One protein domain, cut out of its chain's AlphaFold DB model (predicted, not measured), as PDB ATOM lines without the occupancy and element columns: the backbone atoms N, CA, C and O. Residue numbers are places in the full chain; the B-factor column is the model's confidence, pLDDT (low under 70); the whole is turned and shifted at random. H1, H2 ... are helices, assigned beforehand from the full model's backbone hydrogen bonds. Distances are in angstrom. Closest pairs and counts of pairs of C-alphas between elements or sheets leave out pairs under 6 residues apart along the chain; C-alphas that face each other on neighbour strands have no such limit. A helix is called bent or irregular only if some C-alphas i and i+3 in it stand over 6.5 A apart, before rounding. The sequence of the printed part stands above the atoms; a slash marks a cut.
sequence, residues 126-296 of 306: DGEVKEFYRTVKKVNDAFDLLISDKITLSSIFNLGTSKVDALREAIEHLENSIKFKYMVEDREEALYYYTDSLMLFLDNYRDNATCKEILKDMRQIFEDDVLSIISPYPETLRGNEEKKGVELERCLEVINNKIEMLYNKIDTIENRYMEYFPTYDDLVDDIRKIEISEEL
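AT A GLANCE: This is residues 126 to 296 of the 306 residues of an uncharacterized protein of Methanocaldococcus sp. (strain FS406-22) (UniProt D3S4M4). Five long helices, H1, H3, H4, H5 and H7, lie side by side in an up-and-down bundle, each running against the one before it. H7 is the longest; its residues 241 to 243 stick out at one end, while H8 crosses beyond the other end without touching a helix, and residues 284 to 296 stick out there. The little H2 sits in the loop between H1 and H3. The printed part has 171 residues with eight named helices, H1 to H8 in order, and no named strand: all helix, compact, radius of gyration of the C-alphas 18.1 A, spans 54 by 40 by 39 A.

HOW THE PARTS SIT: H1, residues 127 to 147, touches H3, residues 163 to 177, opposite ways at a shallow tilt of 19 degrees; the closest C-alphas, of Ala 142 and Leu 167, are 4.9 A apart. H2, residues 153 to 157, only just touches H1, with 3 pairs of C-alphas within 8 A, the closest Leu 145 and Ser 155 at 6.4 A. H3 forms a hairpin with H4, residues 184 to 203, closest at the C-alphas of Val 164 and Leu 202, 6.8 A. H4 forms another with H5, residues 209 to 230, closest at the C-alphas of Arg 187 and Ile 229, 6.1 A. H5 has a kink of 38 degrees near residue 224 and is irregular, but only just: C-alphas 224 and 227 are 6.6 A apart. Residues 212 to 219 of H5 alone touch H1, closest at the C-alphas of Ile 147 and Lys 212, 5.8 A. H7, residues 241 to 272, touches H5 with residues 254 to 269 alone, closest at the C-alphas of Ile 229 and Ile 255, 5.2 A. H7 touches H4 the same way at a shallow tilt of 26 degrees, with residues 259 to 266 alone; the C-alphas of Ala 190 and Ile 259, the closest, are 6.1 A apart. H6, residues 233 to 236, only just touches H7, with 3 pairs of C-alphas within 8 A, the closest Pro 234 and Leu 248 at 6.1 A. H8, residues 280 to 289, is apart from H7. Every O i to N i+4 pair is within hydrogen-bond range in H1, H2, H3, H4, H7 and H8; in H5 16 of 18 are, and H6 is too short for one.

IN THESE COORDINATES: H1 begins at C-alpha 127 (-143.928, 207.488, 107.546) and is 30.4 A long. H3 is 21.2 A, H4 28.0 A and H5 29.4 A long. H7 runs 46.1 A to C-alpha 272 (-103.724, 208.784, 110.795). H8 ends at C-alpha 289 (-110.687, 185.199, 96.001).

THE WHOLE: The C-alphas of Asn 240 and Lys 289, the two farthest apart, are 56.5 A apart. The printed part has no cut, and no link is long. Mean pLDDT of the printed part is 79.6; 43 residues are under 70, among them 149 to 161 and 236 to 247.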
ATOM      1  N   ASP A 126    -144.154 211.879 109.779       53.00
ATOM      2  CA  ASP A 126    -144.842 210.996 108.834       53.00
ATOM      3  C   ASP A 126    -143.994 209.748 108.518       53.00
ATOM      4  O   ASP A 126    -142.899 209.572 109.043       53.00
ATOM      5  N   GLY A 127    -144.529 208.817 107.720       59.31
ATOM      6  CA  GLY A 127    -143.928 207.488 107.546       59.31
ATOM      7  C   GLY A 127    -142.463 207.498 107.090       59.31
ATOM      8  O   GLY A 127    -141.678 206.718 107.620       59.31
ATOM      9  N   GLU A 128    -142.098 208.382 106.155       62.34
ATOM     10  CA  GLU A 128    -140.735 208.471 105.609       62.34
ATOM     11  C   GLU A 128    -139.759 209.049 106.645       62.34
ATOM     12  O   GLU A 128    -138.706 208.465 106.897       62.34
ATOM     13  N   VAL A 129    -140.128 210.137 107.327       65.19
ATOM     14  CA  VAL A 129    -139.222 210.773 108.298       65.19
ATOM     15  C   VAL A 129    -139.152 210.011 109.624       65.19
ATOM     16  O   VAL A 129    -138.132 209.988 110.313       65.19
ATOM     17  N   LYS A 130    -140.209 209.275 109.957       66.75
ATOM     18  CA  LYS A 130    -140.191 208.320 111.062       66.75
ATOM     19  C   LYS A 130    -139.194 207.191 110.827       66.75
ATOM     20  O   LYS A 130    -138.538 206.760 111.775       66.75
ATOM     21  N   GLU A 131    -139.110 206.678 109.601       77.12
ATOM     22  CA  GLU A 131    -138.141 205.630 109.280       77.12
ATOM     23  C   GLU A 131    -136.712 206.167 109.344       77.12
ATOM     24  O   GLU A 131    -135.869 205.526 109.966       77.12
ATOM     25  N   PHE A 132    -136.469 207.385 108.847       78.44
ATOM     26  CA  PHE A 132    -135.187 208.076 109.018       78.44
ATOM     27  C   PHE A 132    -134.713 208.061 110.481       78.44
ATOM     28  O   PHE A 132    -133.622 207.573 110.778       78.44
ATOM     29  N   TYR A 133    -135.548 208.508 111.423       69.88
ATOM     30  CA  TYR A 133    -135.150 208.555 112.831       69.88
ATOM     31  C   TYR A 133    -134.931 207.199 113.467       69.88
ATOM     32  O   TYR A 133    -134.022 207.035 114.279       69.88
ATOM     33  N   ARG A 134    -135.766 206.220 113.118       78.62
ATOM     34  CA  ARG A 134    -135.577 204.850 113.595       78.62
ATOM     35  C   ARG A 134    -134.234 204.317 113.154       78.62
ATOM     36  O   ARG A 134    -133.556 203.672 113.949       78.62
ATOM     37  N   THR A 135    -133.850 204.597 111.920       82.88
ATOM     38  CA  THR A 135    -132.589 204.113 111.387       82.88
ATOM     39  C   THR A 135    -131.392 204.847 111.978       82.88
ATOM     40  O   THR A 135    -130.466 204.187 112.441       82.88
ATOM     41  N   VAL A 136    -131.451 206.172 112.117       82.69
ATOM     42  CA  VAL A 136    -130.430 206.948 112.848       82.69
ATOM     43  C   VAL A 136    -130.266 206.442 114.283       82.69
ATOM     44  O   VAL A 136    -129.149 206.230 114.754       82.69
ATOM     45  N   LYS A 137    -131.378 206.183 114.978       79.94
ATOM     46  CA  LYS A 137    -131.350 205.638 116.336       79.94
ATOM     47  C   LYS A 137    -130.691 204.259 116.379       79.94
ATOM     48  O   LYS A 137    -129.892 204.018 117.275       79.94
ATOM     49  N   LYS A 138    -130.991 203.371 115.424       86.06
ATOM     50  CA  LYS A 138    -130.338 202.052 115.329       86.06
ATOM     51  C   LYS A 138    -128.823 202.183 115.184       86.06
ATOM     52  O   LYS A 138    -128.105 201.465 115.872       86.06
ATOM     53  N   VAL A 139    -128.351 203.102 114.340       88.75
ATOM     54  CA  VAL A 139    -126.915 203.360 114.149       88.75
ATOM     55  C   VAL A 139    -126.275 203.850 115.450       88.75
ATOM     56  O   VAL A 139    -125.296 203.263 115.907       88.75
ATOM     57  N   ASN A 140    -126.869 204.846 116.113       83.69
ATOM     58  CA  ASN A 140    -126.359 205.360 117.390       83.69
ATOM     59  C   ASN A 140    -126.358 204.297 118.499       83.69
ATOM     60  O   ASN A 140    -125.365 204.151 119.211       83.69
ATOM     61  N   ASP A 141    -127.432 203.510 118.609       82.94
ATOM     62  CA  ASP A 141    -127.519 202.400 119.561       82.94
ATOM     63  C   ASP A 141    -126.434 201.339 119.279       82.94
ATOM     64  O   ASP A 141    -125.876 200.758 120.215       82.94
ATOM     65  N   ALA A 142    -126.115 201.077 118.006       90.06
ATOM     66  CA  ALA A 142    -125.071 200.137 117.603       90.06
ATOM     67  C   ALA A 142    -123.656 200.670 117.887       90.06
ATOM     68  O   ALA A 142    -122.811 199.923 118.388       90.06
ATOM     69  N   PHE A 143    -123.412 201.967 117.680       90.44
ATOM     70  CA  PHE A 143    -122.185 202.621 118.141       90.44
ATOM     71  C   PHE A 143    -122.032 202.515 119.659       90.44
ATOM     72  O   PHE A 143    -120.971 202.118 120.143       90.44
ATOM     73  N   ASP A 144    -123.087 202.816 120.421       86.56
ATOM     74  CA  ASP A 144    -123.077 202.697 121.882       86.56
ATOM     75  C   ASP A 144    -122.735 201.277 122.329       86.56
ATOM     76  O   ASP A 144    -121.935 201.090 123.245       86.56
ATOM     77  N   LEU A 145    -123.293 200.263 121.668       86.00
ATOM     78  CA  LEU A 145    -122.999 198.861 121.958       86.00
ATOM     79  C   LEU A 145    -121.529 198.498 121.766       86.00
ATOM     80  O   LEU A 145    -120.967 197.758 122.588       86.00
ATOM     81  N   LEU A 146    -120.931 198.971 120.675       86.81
ATOM     82  CA  LEU A 146    -119.571 198.620 120.288       86.81
ATOM     83  C   LEU A 146    -118.522 199.413 121.086       86.81
ATOM     84  O   LEU A 146    -117.511 198.842 121.492       86.81
ATOM     85  N   ILE A 147    -118.799 200.683 121.394       87.12
ATOM     86  CA  ILE A 147    -117.915 201.567 122.171       87.12
ATOM     87  C   ILE A 147    -118.020 201.293 123.682       87.12
ATOM     88  O   ILE A 147    -117.026 201.405 124.403       87.12
ATOM     89  N   SER A 148    -119.209 200.954 124.192       77.69
ATOM     90  CA  SER A 148    -119.439 200.766 125.629       77.69
ATOM     91  C   SER A 148    -118.914 199.424 126.147       77.69
ATOM     92  O   SER A 148    -119.310 198.343 125.697       77.69
ATOM     93  N   ASP A 149    -118.125 199.502 127.222       64.19
ATOM     94  CA  ASP A 149    -117.760 198.355 128.067       64.19
ATOM     95  C   ASP A 149    -118.872 197.979 129.069       64.19
ATOM     96  O   ASP A 149    -118.799 196.951 129.744       64.19
ATOM     97  N   LYS A 150    -119.919 198.806 129.199       57.19
ATOM     98  CA  LYS A 150    -121.074 198.531 130.066       57.19
ATOM     99  C   LYS A 150    -122.135 197.729 129.317       57.19
ATOM    100  O   LYS A 150    -122.498 198.078 128.196       57.19
ATOM    101  N   ILE A 151    -122.694 196.728 129.997       53.16
ATOM    102  CA  ILE A 151    -123.899 196.006 129.567       53.16
ATOM    103  C   ILE A 151    -125.068 197.002 129.547       53.16
ATOM    104  O   ILE A 151    -125.552 197.431 130.596       53.16
ATOM    105  N   THR A 152    -125.501 197.399 128.356       54.41
ATOM    106  CA  THR A 152    -126.704 198.207 128.117       54.41
ATOM    107  C   THR A 152    -127.918 197.301 127.889       54.41
ATOM    108  O   THR A 152    -127.770 196.124 127.561       54.41
ATOM    109  N   LEU A 153    -129.143 197.824 128.006       51.00
ATOM    110  CA  LEU A 153    -130.349 197.063 127.639       51.00
ATOM    111  C   LEU A 153    -130.288 196.566 126.186       51.00
ATOM    112  O   LEU A 153    -130.671 195.431 125.926       51.00
ATOM    113  N   SER A 154    -129.719 197.354 125.267       49.38
ATOM    114  CA  SER A 154    -129.476 196.929 123.884       49.38
ATOM    115  C   SER A 154    -128.562 195.696 123.799       49.38
ATOM    116  O   SER A 154    -128.809 194.810 122.987       49.38
ATOM    117  N   SER A 155    -127.575 195.561 124.695       50.31
ATOM    118  CA  SER A 155    -126.665 194.401 124.708       50.31
ATOM    119  C   SER A 155    -127.346 193.120 125.199       50.31
ATOM    120  O   SER A 155    -126.905 192.022 124.879       50.31
ATOM    121  N   ILE A 156    -128.452 193.263 125.937       53.09
ATOM    122  CA  ILE A 156    -129.291 192.154 126.404       53.09
ATOM    123  C   ILE A 156    -130.256 191.699 125.297       53.09
ATOM    124  O   ILE A 156    -130.603 190.524 125.243       53.09
ATOM    125  N   PHE A 157    -130.680 192.589 124.396       51.78
ATOM    126  CA  PHE A 157    -131.540 192.215 123.266       51.78
ATOM    127  C   PHE A 157    -130.763 191.615 122.083       51.78
ATOM    128  O   PHE A 157    -131.320 190.785 121.369       51.78
ATOM    129  N   ASN A 158    -129.474 191.939 121.932       53.22
ATOM    130  CA  ASN A 158    -128.617 191.456 120.837       53.22
ATOM    131  C   ASN A 158    -127.808 190.189 121.189       53.22
ATOM    132  O   ASN A 158    -126.698 189.999 120.703       53.22
ATOM    133  N   LEU A 159    -128.355 189.293 122.018       48.00
ATOM    134  CA  LEU A 159    -127.671 188.104 122.568       48.00
ATOM    135  C   LEU A 159    -127.189 187.048 121.537       48.00
ATOM    136  O   LEU A 159    -126.649 186.022 121.949       48.00
ATOM    137  N   GLY A 160    -127.367 187.266 120.228       48.38
ATOM    138  CA  GLY A 160    -126.975 186.332 119.161       48.38
ATOM    139  C   GLY A 160    -126.122 186.913 118.022       48.38
ATOM    140  O   GLY A 160    -125.653 186.135 117.199       48.38
ATOM    141  N   THR A 161    -125.898 188.230 117.981       59.34
ATOM    142  CA  THR A 161    -125.221 188.937 116.874       59.34
ATOM    143  C   THR A 161    -123.936 189.575 117.405       59.34
ATOM    144  O   THR A 161    -123.948 190.108 118.522       59.34
ATOM    145  N   SER A 162    -122.808 189.514 116.679       81.56
ATOM    146  CA  SER A 162    -121.601 190.201 117.159       81.56
ATOM    147  C   SER A 162    -121.856 191.713 117.206       81.56
ATOM    148  O   SER A 162    -122.649 192.251 116.434       81.56
ATOM    149  N   LYS A 163    -121.214 192.428 118.137       85.31
ATOM    150  CA  LYS A 163    -121.389 193.887 118.251       85.31
ATOM    151  C   LYS A 163    -121.000 194.620 116.958       85.31
ATOM    152  O   LYS A 163    -121.567 195.665 116.671       85.31
ATOM    153  N   VAL A 164    -120.036 194.070 116.213       88.75
ATOM    154  CA  VAL A 164    -119.607 194.583 114.906       88.75
ATOM    155  C   VAL A 164    -120.711 194.364 113.876       88.75
ATOM    156  O   VAL A 164    -121.099 195.315 113.208       88.75
ATOM    157  N   ASP A 165    -121.278 193.157 113.817       89.31
ATOM    158  CA  ASP A 165    -122.371 192.832 112.890       89.31
ATOM    159  C   ASP A 165    -123.602 193.710 113.150       89.31
ATOM    160  O   ASP A 165    -124.220 194.192 112.212       89.31
ATOM    161  N   ALA A 166    -123.910 194.016 114.415       89.81
ATOM    162  CA  ALA A 166    -125.008 194.920 114.755       89.81
ATOM    163  C   ALA A 166    -124.816 196.340 114.188       89.81
ATOM    164  O   ALA A 166    -125.795 196.983 113.810       89.81
ATOM    165  N   LEU A 167    -123.573 196.841 114.135       93.62
ATOM    166  CA  LEU A 167    -123.274 198.130 113.509       93.62
ATOM    167  C   LEU A 167    -123.322 198.030 111.983       93.62
ATOM    168  O   LEU A 167    -123.911 198.911 111.362       93.62
ATOM    169  N   ARG A 168    -122.803 196.949 111.387       94.19
ATOM    170  CA  ARG A 168    -122.908 196.708 109.936       94.19
ATOM    171  C   ARG A 168    -124.366 196.689 109.480       94.19
ATOM    172  O   ARG A 168    -124.754 197.488 108.638       94.19
ATOM    173  N   GLU A 169    -125.195 195.870 110.123       93.75
ATOM    174  CA  GLU A 169    -126.627 195.767 109.827       93.75
ATOM    175  C   GLU A 169    -127.351 197.115 109.991       93.75
ATOM    176  O   GLU A 169    -128.262 197.440 109.227       93.75
ATOM    177  N   ALA A 170    -126.967 197.926 110.985       93.44
ATOM    178  CA  ALA A 170    -127.560 199.245 111.189       93.44
ATOM    179  C   ALA A 170    -127.196 200.233 110.068       93.44
ATOM    180  O   ALA A 170    -128.061 201.008 109.653       93.44
ATOM    181  N   ILE A 171    -125.955 200.194 109.578       95.12
ATOM    182  CA  ILE A 171    -125.476 201.027 108.468       95.12
ATOM    183  C   ILE A 171    -126.092 200.581 107.138       95.12
ATOM    184  O   ILE A 171    -126.631 201.411 106.414       95.12
ATOM    185  N   GLU A 172    -126.144 199.279 106.860       93.44
ATOM    186  CA  GLU A 172    -126.840 198.751 105.678       93.44
ATOM    187  C   GLU A 172    -128.330 199.129 105.694       93.44
ATOM    188  O   GLU A 172    -128.916 199.491 104.671       93.44
ATOM    189  N   HIS A 173    -128.974 199.089 106.868       93.81
ATOM    190  CA  HIS A 173    -130.359 199.550 107.007       93.81
ATOM    191  C   HIS A 173    -130.485 201.056 106.734       93.81
ATOM    192  O   HIS A 173    -131.500 201.475 106.179       93.81
ATOM    193  N   LEU A 174    -129.482 201.870 107.093       92.44
ATOM    194  CA  LEU A 174    -129.426 203.313 106.809       92.44
ATOM    195  C   LEU A 174    -129.401 203.591 105.313       92.44
ATOM    196  O   LEU A 174    -130.304 204.274 104.827       92.44
ATOM    197  N   GLU A 175    -128.446 203.012 104.596       91.94
ATOM    198  CA  GLU A 175    -128.311 203.176 103.145       91.94
ATOM    199  C   GLU A 175    -129.595 202.792 102.407       91.94
ATOM    200  O   GLU A 175    -130.103 203.548 101.584       91.94
ATOM    201  N   ASN A 176    -130.191 201.651 102.764       91.06
ATOM    202  CA  ASN A 176    -131.391 201.150 102.092       91.06
ATOM    203  C   ASN A 176    -132.670 201.939 102.427       91.06
ATOM    204  O   ASN A 176    -133.655 201.886 101.678       91.06
ATOM    205  N   SER A 177    -132.701 202.626 103.572       87.19
ATOM    206  CA  SER A 177    -133.897 203.335 104.049       87.19
ATOM    207  C   SER A 177    -133.964 204.781 103.573       87.19
ATOM    208  O   SER A 177    -135.063 205.334 103.459       87.19
ATOM    209  N   ILE A 178    -132.817 205.412 103.331       85.38
ATOM    210  CA  ILE A 178    -132.740 206.835 103.012       85.38
ATOM    211  C   ILE A 178    -132.890 207.052 101.510       85.38
ATOM    212  O   ILE A 178    -132.365 206.309 100.691       85.38
ATOM    213  N   LYS A 179    -133.675 208.069 101.143       86.19
ATOM    214  CA  LYS A 179    -133.943 208.430  99.749       86.19
ATOM    215  C   LYS A 179    -133.922 209.936  99.592       86.19
ATOM    216  O   LYS A 179    -134.696 210.633 100.252       86.19
ATOM    217  N   PHE A 180    -133.103 210.418  98.671       89.12
ATOM    218  CA  PHE A 180    -132.973 211.843  98.399       89.12
ATOM    219  C   PHE A 180    -133.832 212.271  97.210       89.12
ATOM    220  O   PHE A 180    -134.101 211.494  96.291       89.12
ATOM    221  N   LYS A 181    -134.286 213.527  97.228       87.25
ATOM    222  CA  LYS A 181    -134.911 214.178  96.055       87.25
ATOM    223  C   LYS A 181    -134.149 215.431  95.626       87.25
ATOM    224  O   LYS A 181    -134.299 215.860  94.485       87.25
ATOM    225  N   TYR A 182    -133.355 216.007  96.526       84.00
ATOM    226  CA  TYR A 182    -132.462 217.136  96.267       84.00
ATOM    227  C   TYR A 182    -131.012 216.705  96.443       84.00
ATOM    228  O   TYR A 182    -130.734 215.973  97.390       84.00
ATOM    229  N   MET A 183    -130.124 217.187  95.561       88.25
ATOM    230  CA  MET A 183    -128.693 216.840  95.546       88.25
ATOM    231  C   MET A 183    -128.470 215.326  95.653       88.25
ATOM    232  O   MET A 183    -127.738 214.860  96.516       88.25
ATOM    233  N   VAL A 184    -129.197 214.559  94.833       92.50
ATOM    234  CA  VAL A 184    -129.222 213.094  94.943       92.50
ATOM    235  C   VAL A 184    -127.812 212.530  94.812       92.50
ATOM    236  O   VAL A 184    -127.354 211.877  95.733       92.50
ATOM    237  N   GLU A 185    -127.115 212.868  93.726       93.12
ATOM    238  CA  GLU A 185    -125.763 212.370  93.449       93.12
ATOM    239  C   GLU A 185    -124.791 212.719  94.588       93.12
ATOM    240  O   GLU A 185    -124.241 211.814  95.204       93.12
ATOM    241  N   ASP A 186    -124.677 214.002  94.954       93.75
ATOM    242  CA  ASP A 186    -123.720 214.454  95.976       93.75
ATOM    243  C   ASP A 186    -123.983 213.841  97.364       93.75
ATOM    244  O   ASP A 186    -123.057 213.535  98.116       93.75
ATOM    245  N   ARG A 187    -125.257 213.672  97.743       93.44
ATOM    246  CA  ARG A 187    -125.632 213.144  99.065       93.44
ATOM    247  C   ARG A 187    -125.532 211.626  99.132       93.44
ATOM    248  O   ARG A 187    -125.196 211.111 100.196       93.44
ATOM    249  N   GLU A 188    -125.826 210.922  98.037       94.56
ATOM    250  CA  GLU A 188    -125.577 209.478  97.935       94.56
ATOM    251  C   GLU A 188    -124.078 209.201  97.979       94.56
ATOM    252  O   GLU A 188    -123.649 208.393  98.796       94.56
ATOM    253  N   GLU A 189    -123.283 209.920  97.185       94.31
ATOM    254  CA  GLU A 189    -121.824 209.791  97.181       94.31
ATOM    255  C   GLU A 189    -121.238 210.035  98.576       94.31
ATOM    256  O   GLU A 189    -120.474 209.213  99.074       94.31
ATOM    257  N   ALA A 190    -121.658 211.107  99.251       92.94
ATOM    258  CA  ALA A 190    -121.187 211.412 100.596       92.94
ATOM    259  C   ALA A 190    -121.599 210.355 101.635       92.94
ATOM    260  O   ALA A 190    -120.798 210.001 102.503       92.94
ATOM    261  N   LEU A 191    -122.833 209.840 101.560       93.88
ATOM    262  CA  LEU A 191    -123.277 208.757 102.437       93.88
ATOM    263  C   LEU A 191    -122.438 207.498 102.206       93.88
ATOM    264  O   LEU A 191    -121.901 206.970 103.177       93.88
ATOM    265  N   TYR A 192    -122.275 207.067 100.952       94.81
ATOM    266  CA  TYR A 192    -121.494 205.876 100.614       94.81
ATOM    267  C   TYR A 192    -120.027 206.020 100.991       94.81
ATOM    268  O   TYR A 192    -119.448 205.108 101.563       94.81
ATOM    269  N   TYR A 193    -119.433 207.190 100.778       93.00
ATOM    270  CA  TYR A 193    -118.053 207.434 101.178       93.00
ATOM    271  C   TYR A 193    -117.856 207.263 102.695       93.00
ATOM    272  O   TYR A 193    -116.894 206.631 103.137       93.00
ATOM    273  N   TYR A 194    -118.791 207.764 103.514       95.88
ATOM    274  CA  TYR A 194    -118.757 207.537 104.960       95.88
ATOM    275  C   TYR A 194    -118.922 206.055 105.320       95.88
ATOM    276  O   TYR A 194    -118.173 205.528 106.150       95.88
ATOM    277  N   THR A 195    -119.927 205.394 104.748       93.81
ATOM    278  CA  THR A 195    -120.278 204.025 105.129       93.81
ATOM    279  C   THR A 195    -119.256 203.013 104.634       93.81
ATOM    280  O   THR A 195    -118.875 202.154 105.424       93.81
ATOM    281  N   ASP A 196    -118.718 203.164 103.424       89.88
ATOM    282  CA  ASP A 196    -117.621 202.348 102.896       89.88
ATOM    283  C   ASP A 196    -116.393 202.441 103.805       89.88
ATOM    284  O   ASP A 196    -115.866 201.418 104.246       89.88
ATOM    285  N   SER A 197    -115.988 203.658 104.179       90.75
ATOM    286  CA  SER A 197    -114.858 203.876 105.094       90.75
ATOM    287  C   SER A 197    -115.087 203.195 106.448       90.75
ATOM    288  O   SER A 197    -114.193 202.553 107.007       90.75
ATOM    289  N   LEU A 198    -116.311 203.279 106.983       93.56
ATOM    290  CA  LEU A 198    -116.679 202.592 108.219       93.56
ATOM    291  C   LEU A 198    -116.650 201.068 108.055       93.56
ATOM    292  O   LEU A 198    -116.110 200.389 108.926       93.56
ATOM    293  N   MET A 199    -117.194 200.523 106.970       89.38
ATOM    294  CA  MET A 199    -117.211 199.081 106.706       89.38
ATOM    295  C   MET A 199    -115.796 198.520 106.565       89.38
ATOM    296  O   MET A 199    -115.470 197.530 107.223       89.38
ATOM    297  N   LEU A 200    -114.933 199.204 105.811       86.38
ATOM    298  CA  LEU A 200    -113.520 198.858 105.654       86.38
ATOM    299  C   LEU A 200    -112.795 198.821 107.003       86.38
ATOM    300  O   LEU A 200    -112.070 197.872 107.308       86.38
ATOM    301  N   PHE A 201    -113.027 199.819 107.855       91.75
ATOM    302  CA  PHE A 201    -112.503 199.803 109.219       91.75
ATOM    303  C   PHE A 201    -113.064 198.626 110.042       91.75
ATOM    304  O   PHE A 201    -112.327 197.963 110.778       91.75
ATOM    305  N   LEU A 202    -114.364 198.338 109.923       90.19
ATOM    306  CA  LEU A 202    -115.017 197.246 110.648       90.19
ATOM    307  C   LEU A 202    -114.537 195.855 110.208       90.19
ATOM    308  O   LEU A 202    -114.622 194.926 111.015       90.19
ATOM    309  N   ASP A 203    -114.035 195.681 108.983       85.38
ATOM    310  CA  ASP A 203    -113.404 194.432 108.517       85.38
ATOM    311  C   ASP A 203    -112.115 194.115 109.279       85.38
ATOM    312  O   ASP A 203    -111.834 192.955 109.584       85.38
ATOM    313  N   ASN A 204    -111.378 195.149 109.683       86.31
ATOM    314  CA  ASN A 204    -110.138 195.022 110.443       86.31
ATOM    315  C   ASN A 204    -110.297 195.297 111.944       86.31
ATOM    316  O   ASN A 204    -109.301 195.337 112.679       86.31
ATOM    317  N   TYR A 205    -111.532 195.463 112.425       89.62
ATOM    318  CA  TYR A 205    -111.793 195.815 113.815       89.62
ATOM    319  C   TYR A 205    -111.236 194.774 114.793       89.62
ATOM    320  O   TYR A 205    -111.454 193.565 114.683       89.62
ATOM    321  N   ARG A 206    -110.559 195.268 115.832       89.00
ATOM    322  CA  ARG A 206    -110.087 194.474 116.970       89.00
ATOM    323  C   ARG A 206    -110.498 195.184 118.249       89.00
ATOM    324  O   ARG A 206    -110.348 196.396 118.346       89.00
ATOM    325  N   ASP A 207    -110.959 194.444 119.255       87.44
ATOM    326  CA  ASP A 207    -111.357 195.032 120.542       87.44
ATOM    327  C   ASP A 207    -110.129 195.534 121.326       87.44
ATOM    328  O   ASP A 207    -109.534 194.825 122.141       87.44
ATOM    329  N   ASN A 208    -109.701 196.756 121.015       89.12
ATOM    330  CA  ASN A 208    -108.582 197.453 121.636       89.12
ATOM    331  C   ASN A 208    -108.870 198.961 121.744       89.12
ATOM    332  O   ASN A 208    -109.827 199.478 121.167       89.12
ATOM    333  N   ALA A 209    -108.031 199.669 122.502       90.25
ATOM    334  CA  ALA A 209    -108.217 201.094 122.767       90.25
ATOM    335  C   ALA A 209    -108.207 201.951 121.489       90.25
ATOM    336  O   ALA A 209    -109.071 202.805 121.343       90.25
ATOM    337  N   THR A 210    -107.285 201.703 120.554       93.62
ATOM    338  CA  THR A 210    -107.172 202.482 119.314       93.62
ATOM    339  C   THR A 210    -108.414 202.330 118.440       93.62
ATOM    340  O   THR A 210    -108.981 203.332 118.019       93.62
ATOM    341  N   CYS A 211    -108.908 201.105 118.237       92.75
ATOM    342  CA  CYS A 211    -110.139 200.873 117.476       92.75
ATOM    343  C   CYS A 211    -111.363 201.528 118.136       92.75
ATOM    344  O   CYS A 211    -112.236 202.039 117.438       92.75
ATOM    345  N   LYS A 212    -111.432 201.563 119.472       91.69
ATOM    346  CA  LYS A 212    -112.500 202.282 120.188       91.69
ATOM    347  C   LYS A 212    -112.417 203.796 120.006       91.69
ATOM    348  O   LYS A 212    -113.461 204.435 119.937       91.69
ATOM    349  N   GLU A 213    -111.218 204.371 119.934       92.75
ATOM    350  CA  GLU A 213    -111.052 205.797 119.616       92.75
ATOM    351  C   GLU A 213    -111.466 206.096 118.173       92.75
ATOM    352  O   GLU A 213    -112.247 207.017 117.960       92.75
ATOM    353  N   ILE A 214    -111.069 205.261 117.205       94.94
ATOM    354  CA  ILE A 214    -111.511 205.402 115.807       94.94
ATOM    355  C   ILE A 214    -113.043 205.340 115.713       94.94
ATOM    356  O   ILE A 214    -113.649 206.184 115.065       94.94
ATOM    357  N   LEU A 215    -113.701 204.411 116.418       95.12
ATOM    358  CA  LEU A 215    -115.168 204.348 116.458       95.12
ATOM    359  C   LEU A 215    -115.818 205.608 117.036       95.12
ATOM    360  O   LEU A 215    -116.884 206.006 116.571       95.12
ATOM    361  N   LYS A 216    -115.214 206.227 118.056       93.62
ATOM    362  CA  LYS A 216    -115.713 207.494 118.606       93.62
ATOM    363  C   LYS A 216    -115.567 208.620 117.592       93.62
ATOM    364  O   LYS A 216    -116.516 209.377 117.426       93.62
ATOM    365  N   ASP A 217    -114.430 208.693 116.901       94.12
ATOM    366  CA  ASP A 217    -114.201 209.680 115.847       94.12
ATOM    367  C   ASP A 217    -115.211 209.484 114.695       94.12
ATOM    368  O   ASP A 217    -115.871 210.436 114.280       94.12
ATOM    369  N   MET A 218    -115.436 208.242 114.252       95.06
ATOM    370  CA  MET A 218    -116.419 207.904 113.211       95.06
ATOM    371  C   MET A 218    -117.862 208.202 113.633       95.06
ATOM    372  O   MET A 218    -118.656 208.671 112.815       95.06
ATOM    373  N   ARG A 219    -118.219 207.968 114.902       92.75
ATOM    374  CA  ARG A 219    -119.521 208.370 115.455       92.75
ATOM    375  C   ARG A 219    -119.664 209.889 115.486       92.75
ATOM    376  O   ARG A 219    -120.722 210.402 115.146       92.75
ATOM    377  N   GLN A 220    -118.618 210.607 115.882       85.69
ATOM    378  CA  GLN A 220    -118.647 212.065 115.916       85.69
ATOM    379  C   GLN A 220    -118.860 212.635 114.509       85.69
ATOM    380  O   GLN A 220    -119.676 213.533 114.339       85.69
ATOM    381  N   ILE A 221    -118.197 212.077 113.489       89.06
ATOM    382  CA  ILE A 221    -118.432 212.435 112.080       89.06
ATOM    383  C   ILE A 221    -119.878 212.142 111.666       89.06
ATOM    384  O   ILE A 221    -120.507 212.966 110.998       89.06
ATOM    385  N   PHE A 222    -120.424 210.993 112.079       88.38
ATOM    386  CA  PHE A 222    -121.821 210.660 111.811       88.38
ATOM    387  C   PHE A 222    -122.767 211.726 112.365       88.38
ATOM    388  O   PHE A 222    -123.594 212.266 111.632       88.38
ATOM    389  N   GLU A 223    -122.619 212.043 113.652       79.56
ATOM    390  CA  GLU A 223    -123.480 212.976 114.375       79.56
ATOM    391  C   GLU A 223    -123.312 214.425 113.892       79.56
ATOM    392  O   GLU A 223    -124.308 215.134 113.743       79.56
ATOM    393  N   ASP A 224    -122.081 214.860 113.615       76.44
ATOM    394  CA  ASP A 224    -121.790 216.244 113.234       76.44
ATOM    395  C   ASP A 224    -122.092 216.529 111.766       76.44
ATOM    396  O   ASP A 224    -122.582 217.617 111.447       76.44
ATOM    397  N   ASP A 225    -121.765 215.601 110.867       81.75
ATOM    398  CA  ASP A 225    -121.734 215.873 109.432       81.75
ATOM    399  C   ASP A 225    -122.727 215.010 108.661       81.75
ATOM    400  O   ASP A 225    -123.606 215.558 107.987       81.75
ATOM    401  N   VAL A 226    -122.669 213.684 108.819       84.69
ATOM    402  CA  VAL A 226    -123.525 212.766 108.049       84.69
ATOM    403  C   VAL A 226    -124.997 213.056 108.307       84.69
ATOM    404  O   VAL A 226    -125.733 213.220 107.341       84.69
ATOM    405  N   LEU A 227    -125.435 213.219 109.564       80.56
ATOM    406  CA  LEU A 227    -126.841 213.505 109.896       80.56
ATOM    407  C   LEU A 227    -127.417 214.710 109.144       80.56
ATOM    408  O   LEU A 227    -128.583 214.679 108.743       80.56
ATOM    409  N   SER A 228    -126.610 215.752 108.937       76.06
ATOM    410  CA  SER A 228    -127.021 216.939 108.183       76.06
ATOM    411  C   SER A 228    -127.147 216.626 106.693       76.06
ATOM    412  O   SER A 228    -128.126 217.013 106.060       76.06
ATOM    413  N   ILE A 229    -126.200 215.861 106.144       82.62
ATOM    414  CA  ILE A 229    -126.207 215.424 104.741       82.62
ATOM    415  C   ILE A 229    -127.417 214.526 104.470       82.62
ATOM    416  O   ILE A 229    -128.124 214.724 103.487       82.62
ATOM    417  N   ILE A 230    -127.715 213.564 105.344       86.25
ATOM    418  CA  ILE A 230    -128.770 212.567 105.108       86.25
ATOM    419  C   ILE A 230    -130.175 213.015 105.529       86.25
ATOM    420  O   ILE A 230    -131.155 212.304 105.314       86.25
ATOM    421  N   SER A 231    -130.284 214.200 106.121       80.31
ATOM    422  CA  SER A 231    -131.532 214.796 106.587       80.31
ATOM    423  C   SER A 231    -132.579 214.937 105.466       80.31
ATOM    424  O   SER A 231    -132.332 215.661 104.505       80.31
ATOM    425  N   PRO A 232    -133.796 214.370 105.570       72.62
ATOM    426  CA  PRO A 232    -134.923 214.696 104.688       72.62
ATOM    427  C   PRO A 232    -135.438 216.149 104.759       72.62
ATOM    428  O   PRO A 232    -136.499 216.440 104.201       72.62
ATOM    429  N   TYR A 233    -134.766 217.080 105.448       70.88
ATOM    430  CA  TYR A 233    -135.237 218.463 105.573       70.88
ATOM    431  C   TYR A 233    -135.557 219.134 104.216       70.88
ATOM    432  O   TYR A 233    -136.701 219.589 104.074       70.88
ATOM    433  N   PRO A 234    -134.681 219.110 103.185       73.56
ATOM    434  CA  PRO A 234    -134.993 219.674 101.864       73.56
ATOM    435  C   PRO A 234    -136.311 219.151 101.271       73.56
ATOM    436  O   PRO A 234    -137.140 219.906 100.754       73.56
ATOM    437  N   GLU A 235    -136.545 217.844 101.380       75.00
ATOM    438  CA  GLU A 235    -137.704 217.134 100.833       75.00
ATOM    439  C   GLU A 235    -139.015 217.521 101.524       75.00
ATOM    440  O   GLU A 235    -140.115 217.420 100.945       75.00
ATOM    441  N   THR A 236    -138.888 217.974 102.766       64.06
ATOM    442  CA  THR A 236    -139.986 218.286 103.672       64.06
ATOM    443  C   THR A 236    -140.413 219.755 103.631       64.06
ATOM    444  O   THR A 236    -141.499 220.089 104.123       64.06
ATOM    445  N   LEU A 237    -139.642 220.623 102.964       61.09
ATOM    446  CA  LEU A 237    -139.978 222.034 102.787       61.09
ATOM    447  C   LEU A 237    -141.307 222.205 102.026       61.09
ATOM    448  O   LEU A 237    -141.544 221.650 100.942       61.09
ATOM    449  N   ARG A 238    -142.221 222.982 102.614       54.47
ATOM    450  CA  ARG A 238    -143.569 223.276 102.093       54.47
ATOM    451  C   ARG A 238    -143.984 224.679 102.538       54.47
ATOM    452  O   ARG A 238    -143.626 225.097 103.632       54.47
ATOM    453  N   GLY A 239    -144.832 225.354 101.767       51.19
ATOM    454  CA  GLY A 239    -145.378 226.661 102.142       51.19
ATOM    455  C   GLY A 239    -145.315 227.649 100.988       51.19
ATOM    456  O   GLY A 239    -145.469 227.256  99.838       51.19
ATOM    457  N   ASN A 240    -145.116 228.928 101.305       59.31
ATOM    458  CA  ASN A 240    -144.908 229.972 100.304       59.31
ATOM    459  C   ASN A 240    -143.651 229.665  99.459       59.31
ATOM    460  O   ASN A 240    -142.591 229.409 100.026       59.31
ATOM    461  N   GLU A 241    -143.776 229.690  98.127       61.38
ATOM    462  CA  GLU A 241    -142.713 229.245  97.207       61.38
ATOM    463  C   GLU A 241    -141.463 230.135  97.228       61.38
ATOM    464  O   GLU A 241    -140.355 229.619  97.141       61.38
ATOM    465  N   GLU A 242    -141.613 231.449  97.402       55.47
ATOM    466  CA  GLU A 242    -140.475 232.374  97.478       55.47
ATOM    467  C   GLU A 242    -139.635 232.095  98.730       55.47
ATOM    468  O   GLU A 242    -138.427 231.881  98.651       55.47
ATOM    469  N   LYS A 243    -140.295 231.975  99.888       52.97
ATOM    470  CA  LYS A 243    -139.626 231.659 101.160       52.97
ATOM    471  C   LYS A 243    -139.012 230.261 101.162       52.97
ATOM    472  O   LYS A 243    -137.932 230.060 101.706       52.97
ATOM    473  N   LYS A 244    -139.692 229.300 100.536       60.97
ATOM    474  CA  LYS A 244    -139.181 227.942 100.341       60.97
ATOM    475  C   LYS A 244    -137.910 227.937  99.492       60.97
ATOM    476  O   LYS A 244    -137.009 227.175  99.807       60.97
ATOM    477  N   GLY A 245    -137.842 228.761  98.445       63.50
ATOM    478  CA  GLY A 245    -136.650 228.893  97.606       63.50
ATOM    479  C   GLY A 245    -135.434 229.363  98.403       63.50
ATOM    480  O   GLY A 245    -134.396 228.713  98.354       63.50
ATOM    481  N   VAL A 246    -135.600 230.424  99.201       65.31
ATOM    482  CA  VAL A 246    -134.535 230.960 100.071       65.31
ATOM    483  C   VAL A 246    -134.069 229.929 101.101       65.31
ATOM    484  O   VAL A 246    -132.874 229.767 101.328       65.31
ATOM    485  N   GLU A 247    -135.004 229.223 101.735       64.25
ATOM    486  CA  GLU A 247    -134.664 228.214 102.740       64.25
ATOM    487  C   GLU A 247    -133.991 226.981 102.125       64.25
ATOM    488  O   GLU A 247    -133.050 226.436 102.699       64.25
ATOM    489  N   LEU A 248    -134.443 226.562 100.941       73.56
ATOM    490  CA  LEU A 248    -133.816 225.472 100.207       73.56
ATOM    491  C   LEU A 248    -132.369 225.829  99.865       73.56
ATOM    492  O   LEU A 248    -131.486 225.049 100.185       73.56
ATOM    493  N   GLU A 249    -132.116 227.006  99.290       74.25
ATOM    494  CA  GLU A 249    -130.759 227.457  98.943       74.25
ATOM    495  C   GLU A 249    -129.808 227.406 100.150       74.25
ATOM    496  O   GLU A 249    -128.720 226.839 100.054       74.25
ATOM    497  N   ARG A 250    -130.259 227.890 101.313       67.75
ATOM    498  CA  ARG A 250    -129.488 227.827 102.567       67.75
ATOM    499  C   ARG A 250    -129.199 226.401 103.017       67.75
ATOM    500  O   ARG A 250    -128.078 226.100 103.418       67.75
ATOM    501  N   CYS A 251    -130.197 225.523 102.967       69.06
ATOM    502  CA  CYS A 251    -130.019 224.121 103.332       69.06
ATOM    503  C   CYS A 251    -128.995 223.434 102.413       69.06
ATOM    504  O   CYS A 251    -128.091 222.759 102.900       69.06
ATOM    505  N   LEU A 252    -129.061 223.676 101.098       79.19
ATOM    506  CA  LEU A 252    -128.097 223.115 100.146       79.19
ATOM    507  C   LEU A 252    -126.669 223.644 100.385       79.19
ATOM    508  O   LEU A 252    -125.711 222.883 100.273       79.19
ATOM    509  N   GLU A 253    -126.500 224.916 100.762       75.44
ATOM    510  CA  GLU A 253    -125.192 225.466 101.156       75.44
ATOM    511  C   GLU A 253    -124.626 224.757 102.397       75.44
ATOM    512  O   GLU A 253    -123.445 224.401 102.441       75.44
ATOM    513  N   VAL A 254    -125.465 224.496 103.404       74.38
ATOM    514  CA  VAL A 254    -125.032 223.761 104.597       74.38
ATOM    515  C   VAL A 254    -124.637 222.329 104.253       74.38
ATOM    516  O   VAL A 254    -123.571 221.903 104.698       74.38
ATOM    517  N   ILE A 255    -125.435 221.621 103.447       79.00
ATOM    518  CA  ILE A 255    -125.128 220.253 103.000       79.00
ATOM    519  C   ILE A 255    -123.780 220.225 102.272       79.00
ATOM    520  O   ILE A 255    -122.926 219.428 102.649       79.00
ATOM    521  N   ASN A 256    -123.531 221.132 101.325       80.75
ATOM    522  CA  ASN A 256    -122.242 221.221 100.627       80.75
ATOM    523  C   ASN A 256    -121.059 221.383 101.592       80.75
ATOM    524  O   ASN A 256    -120.090 220.629 101.527       80.75
ATOM    525  N   ASN A 257    -121.170 222.313 102.544       76.00
ATOM    526  CA  ASN A 257    -120.134 222.516 103.557       76.00
ATOM    527  C   ASN A 257    -119.918 221.254 104.411       76.00
ATOM    528  O   ASN A 257    -118.800 220.961 104.823       76.00
ATOM    529  N   LYS A 258    -120.984 220.502 104.705       80.50
ATOM    530  CA  LYS A 258    -120.901 219.255 105.474       80.50
ATOM    531  C   LYS A 258    -120.267 218.115 104.692       80.50
ATOM    532  O   LYS A 258    -119.494 217.372 105.286       80.50
ATOM    533  N   ILE A 259    -120.528 218.016 103.392       85.50
ATOM    534  CA  ILE A 259    -119.865 217.055 102.502       85.50
ATOM    535  C   ILE A 259    -118.352 217.317 102.484       85.50
ATOM    536  O   ILE A 259    -117.565 216.404 102.716       85.50
ATOM    537  N   GLU A 260    -117.930 218.575 102.321       83.56
ATOM    538  CA  GLU A 260    -116.503 218.925 102.347       83.56
ATOM    539  C   GLU A 260    -115.849 218.596 103.701       83.56
ATOM    540  O   GLU A 260    -114.742 218.054 103.760       83.56
ATOM    541  N   MET A 261    -116.527 218.898 104.815       79.62
ATOM    542  CA  MET A 261    -116.025 218.563 106.153       79.62
ATOM    543  C   MET A 261    -115.931 217.052 106.377       79.62
ATOM    544  O   MET A 261    -114.949 216.596 106.964       79.62
ATOM    545  N   LEU A 262    -116.923 216.293 105.906       89.88
ATOM    546  CA  LEU A 262    -116.945 214.838 105.978       89.88
ATOM    547  C   LEU A 262    -115.711 214.243 105.293       89.88
ATOM    548  O   LEU A 262    -114.966 213.510 105.942       89.88
ATOM    549  N   TYR A 263    -115.466 214.605 104.030       91.88
ATOM    550  CA  TYR A 263    -114.334 214.088 103.253       91.88
ATOM    551  C   TYR A 263    -113.002 214.357 103.951       91.88
ATOM    552  O   TYR A 263    -112.250 213.432 104.247       91.88
ATOM    553  N   ASN A 264    -112.771 215.604 104.363       89.25
ATOM    554  CA  ASN A 264    -111.542 215.975 105.063       89.25
ATOM    555  C   ASN A 264    -111.334 215.201 106.378       89.25
ATOM    556  O   ASN A 264    -110.202 214.844 106.725       89.25
ATOM    557  N   LYS A 265    -112.401 214.973 107.155       91.75
ATOM    558  CA  LYS A 265    -112.305 214.269 108.443       91.75
ATOM    559  C   LYS A 265    -112.044 212.776 108.255       91.75
ATOM    560  O   LYS A 265    -111.213 212.236 108.984       91.75
ATOM    561  N   ILE A 266    -112.701 212.137 107.291       92.38
ATOM    562  CA  ILE A 266    -112.467 210.725 106.962       92.38
ATOM    563  C   ILE A 266    -111.048 210.531 106.431       92.38
ATOM    564  O   ILE A 266    -110.304 209.756 107.029       92.38
ATOM    565  N   ASP A 267    -110.610 211.330 105.451       89.88
ATOM    566  CA  ASP A 267    -109.230 211.296 104.946       89.88
ATOM    567  C   ASP A 267    -108.211 211.458 106.086       89.88
ATOM    568  O   ASP A 267    -107.164 210.809 106.124       89.88
ATOM    569  N   THR A 268    -108.503 212.326 107.058       94.00
ATOM    570  CA  THR A 268    -107.638 212.517 108.229       94.00
ATOM    571  C   THR A 268    -107.574 211.263 109.105       94.00
ATOM    572  O   THR A 268    -106.488 210.915 109.579       94.00
ATOM    573  N   ILE A 269    -108.701 210.584 109.337       92.38
ATOM    574  CA  ILE A 269    -108.754 209.330 110.102       92.38
ATOM    575  C   ILE A 269    -107.989 208.232 109.365       92.38
ATOM    576  O   ILE A 269    -107.113 207.612 109.971       92.38
ATOM    577  N   GLU A 270    -108.259 208.025 108.079       88.75
ATOM    578  CA  GLU A 270    -107.612 206.983 107.275       88.75
ATOM    579  C   GLU A 270    -106.096 207.176 107.222       88.75
ATOM    580  O   GLU A 270    -105.332 206.250 107.493       88.75
ATOM    581  N   ASN A 271    -105.633 208.406 106.988       90.19
ATOM    582  CA  ASN A 271    -104.202 208.709 106.970       90.19
ATOM    583  C   ASN A 271    -103.545 208.533 108.345       90.19
ATOM    584  O   ASN A 271    -102.405 208.074 108.442       90.19
ATOM    585  N   ARG A 272    -104.243 208.902 109.425       92.12
ATOM    586  CA  ARG A 272    -103.724 208.784 110.795       92.12
ATOM    587  C   ARG A 272    -103.679 207.335 111.280       92.12
ATOM    588  O   ARG A 272    -102.790 206.995 112.061       92.12
ATOM    589  N   TYR A 273    -104.626 206.511 110.845       90.94
ATOM    590  CA  TYR A 273    -104.849 205.152 111.336       90.94
ATOM    591  C   TYR A 273    -104.756 204.099 110.226       90.94
ATOM    592  O   TYR A 273    -105.392 203.057 110.321       90.94
ATOM    593  N   MET A 274    -103.925 204.344 109.210       87.50
ATOM    594  CA  MET A 274    -103.795 203.520 108.000       87.50
ATOM    595  C   MET A 274    -103.632 202.014 108.275       87.50
ATOM    596  O   MET A 274    -104.132 201.196 107.519       87.50
ATOM    597  N   GLU A 275    -102.990 201.627 109.383       88.56
ATOM    598  CA  GLU A 275    -102.812 200.217 109.779       88.56
ATOM    599  C   GLU A 275    -104.111 199.487 110.190       88.56
ATOM    600  O   GLU A 275    -104.105 198.263 110.330       88.56
ATOM    601  N   TYR A 276    -105.205 200.221 110.416       88.75
ATOM    602  CA  TYR A 276    -106.530 199.691 110.767       88.75
ATOM    603  C   TYR A 276    -107.489 199.645 109.573       88.75
ATOM    604  O   TYR A 276    -108.625 199.204 109.737       88.75
ATOM    605  N   PHE A 277    -107.045 200.073 108.392       87.06
ATOM    606  CA  PHE A 277    -107.803 200.002 107.147       87.06
ATOM    607  C   PHE A 277    -107.159 198.969 106.211       87.06
ATOM    608  O   PHE A 277    -105.940 198.779 106.263       87.06
ATOM    609  N   PRO A 278    -107.944 198.258 105.382       75.44
ATOM    610  CA  PRO A 278    -107.396 197.347 104.386       75.44
ATOM    611  C   PRO A 278    -106.498 198.105 103.411       75.44
ATOM    612  O   PRO A 278    -106.841 199.196 102.952       75.44
ATOM    613  N   THR A 279    -105.348 197.532 103.070       75.12
ATOM    614  CA  THR A 279    -104.506 198.099 102.017       75.12
ATOM    615  C   THR A 279    -105.094 197.793 100.641       75.12
ATOM    616  O   THR A 279    -105.900 196.878 100.474       75.12
ATOM    617  N   TYR A 280    -104.647 198.522  99.616       70.44
ATOM    618  CA  TYR A 280    -105.014 198.212  98.231       70.44
ATOM    619  C   TYR A 280    -104.708 196.752  97.861       70.44
ATOM    620  O   TYR A 280    -105.517 196.103  97.202       70.44
ATOM    621  N   ASP A 281    -103.566 196.222  98.309       71.06
ATOM    622  CA  ASP A 281    -103.187 194.834  98.040       71.06
ATOM    623  C   ASP A 281    -104.134 193.845  98.740       71.06
ATOM    624  O   ASP A 281    -104.527 192.856  98.120       71.06
ATOM    625  N   ASP A 282    -104.569 194.141  99.974       72.00
ATOM    626  CA  ASP A 282    -105.559 193.325 100.694       72.00
ATOM    627  C   ASP A 282    -106.890 193.273  99.926       72.00
ATOM    628  O   ASP A 282    -107.425 192.191  99.676       72.00
ATOM    629  N   LEU A 283    -107.379 194.431  99.472       70.81
ATOM    630  CA  LEU A 283    -108.622 194.537  98.700       70.81
ATOM    631  C   LEU A 283    -108.526 193.806  97.354       70.81
ATOM    632  O   LEU A 283    -109.450 193.094  96.958       70.81
ATOM    633  N   VAL A 284    -107.403 193.943  96.645       65.75
ATOM    634  CA  VAL A 284    -107.161 193.233  95.380       65.75
ATOM    635  C   VAL A 284    -107.130 191.724  95.595       65.75
ATOM    636  O   VAL A 284    -107.691 190.975  94.788       65.75
ATOM    637  N   ASP A 285    -106.474 191.260  96.652       74.31
ATOM    638  CA  ASP A 285    -106.410 189.839  96.962       74.31
ATOM    639  C   ASP A 285    -107.770 189.281  97.382       74.31
ATOM    640  O   ASP A 285    -108.087 188.148  97.013       74.31
ATOM    641  N   ASP A 286    -108.607 190.054  98.068       67.44
ATOM    642  CA  ASP A 286    -109.977 189.649  98.378       67.44
ATOM    643  C   ASP A 286    -110.853 189.586  97.127       67.44
ATOM    644  O   ASP A 286    -111.514 188.568  96.913       67.44
ATOM    645  N   ILE A 287    -110.757 190.562  96.217       67.19
ATOM    646  CA  ILE A 287    -111.431 190.507  94.907       67.19
ATOM    647  C   ILE A 287    -111.015 189.255  94.123       67.19
ATOM    648  O   ILE A 287    -111.858 188.583  93.528       67.19
ATOM    649  N   ARG A 288    -109.726 188.894  94.133       70.25
ATOM    650  CA  ARG A 288    -109.218 187.691  93.445       70.25
ATOM    651  C   ARG A 288    -109.747 186.383  94.032       70.25
ATOM    652  O   ARG A 288    -109.770 185.381  93.316       70.25
ATOM    653  N   LYS A 289    -110.121 186.371  95.312       72.81
ATOM    654  CA  LYS A 289    -110.687 185.199  96.001       72.81
ATOM    655  C   LYS A 289    -112.193 185.059  95.786       72.81
ATOM    656  O   LYS A 289    -112.727 183.993  96.086       72.81
ATOM    657  N   ILE A 290    -112.877 186.090  95.283       69.69
ATOM    658  CA  ILE A 290    -114.303 186.001  94.954       69.69
ATOM    659  C   ILE A 290    -114.471 184.999  93.805       69.69
ATOM    660  O   ILE A 290    -114.056 185.245  92.672       69.69
ATOM    661  N   GLU A 291    -115.102 183.857  94.087       65.25
ATOM    662  CA  GLU A 291    -115.540 182.932  93.042       65.25
ATOM    663  C   GLU A 291    -116.642 183.606  92.218       65.25
ATOM    664  O   GLU A 291    -117.793 183.735  92.642       65.25
ATOM    665  N   ILE A 292    -116.289 184.060  91.015       62.91
ATOM    666  CA  ILE A 292    -117.261 184.626  90.082       62.91
ATOM    667  C   ILE A 292    -118.132 183.480  89.563       62.91
ATOM    668  O   ILE A 292    -117.714 182.698  88.707       62.91
ATOM    669  N   SER A 293    -119.358 183.384  90.077       64.62
ATOM    670  CA  SER A 293    -120.361 182.461  89.537       64.62
ATOM    671  C   SER A 293    -120.622 182.743  88.048       64.62
ATOM    672  O   SER A 293    -120.577 183.894  87.604       64.62
ATOM    673  N   GLU A 294    -120.938 181.707  87.259       68.81
ATOM    674  CA  GLU A 294    -121.259 181.853  85.823       68.81
ATOM    675  C   GLU A 294    -122.397 182.860  85.566       68.81
ATOM    676  O   GLU A 294    -122.423 183.535  84.533       68.81
ATOM    677  N   GLU A 295    -123.314 183.002  86.524       69.31
ATOM    678  CA  GLU A 295    -124.428 183.948  86.469       69.31
ATOM    679  C   GLU A 295    -123.965 185.407  86.623       69.31
ATOM    680  O   GLU A 295    -124.392 186.276  85.859       69.31
ATOM    681  N   LEU A 296    -123.054 185.684  87.563       62.41
ATOM    682  CA  LEU A 296    -122.482 187.021  87.746       62.41
ATOM    683  C   LEU A 296    -121.604 187.410  86.548       62.41
ATOM    684  O   LEU A 296    -121.672 188.542  86.070       62.41
TER     685      LEU A 296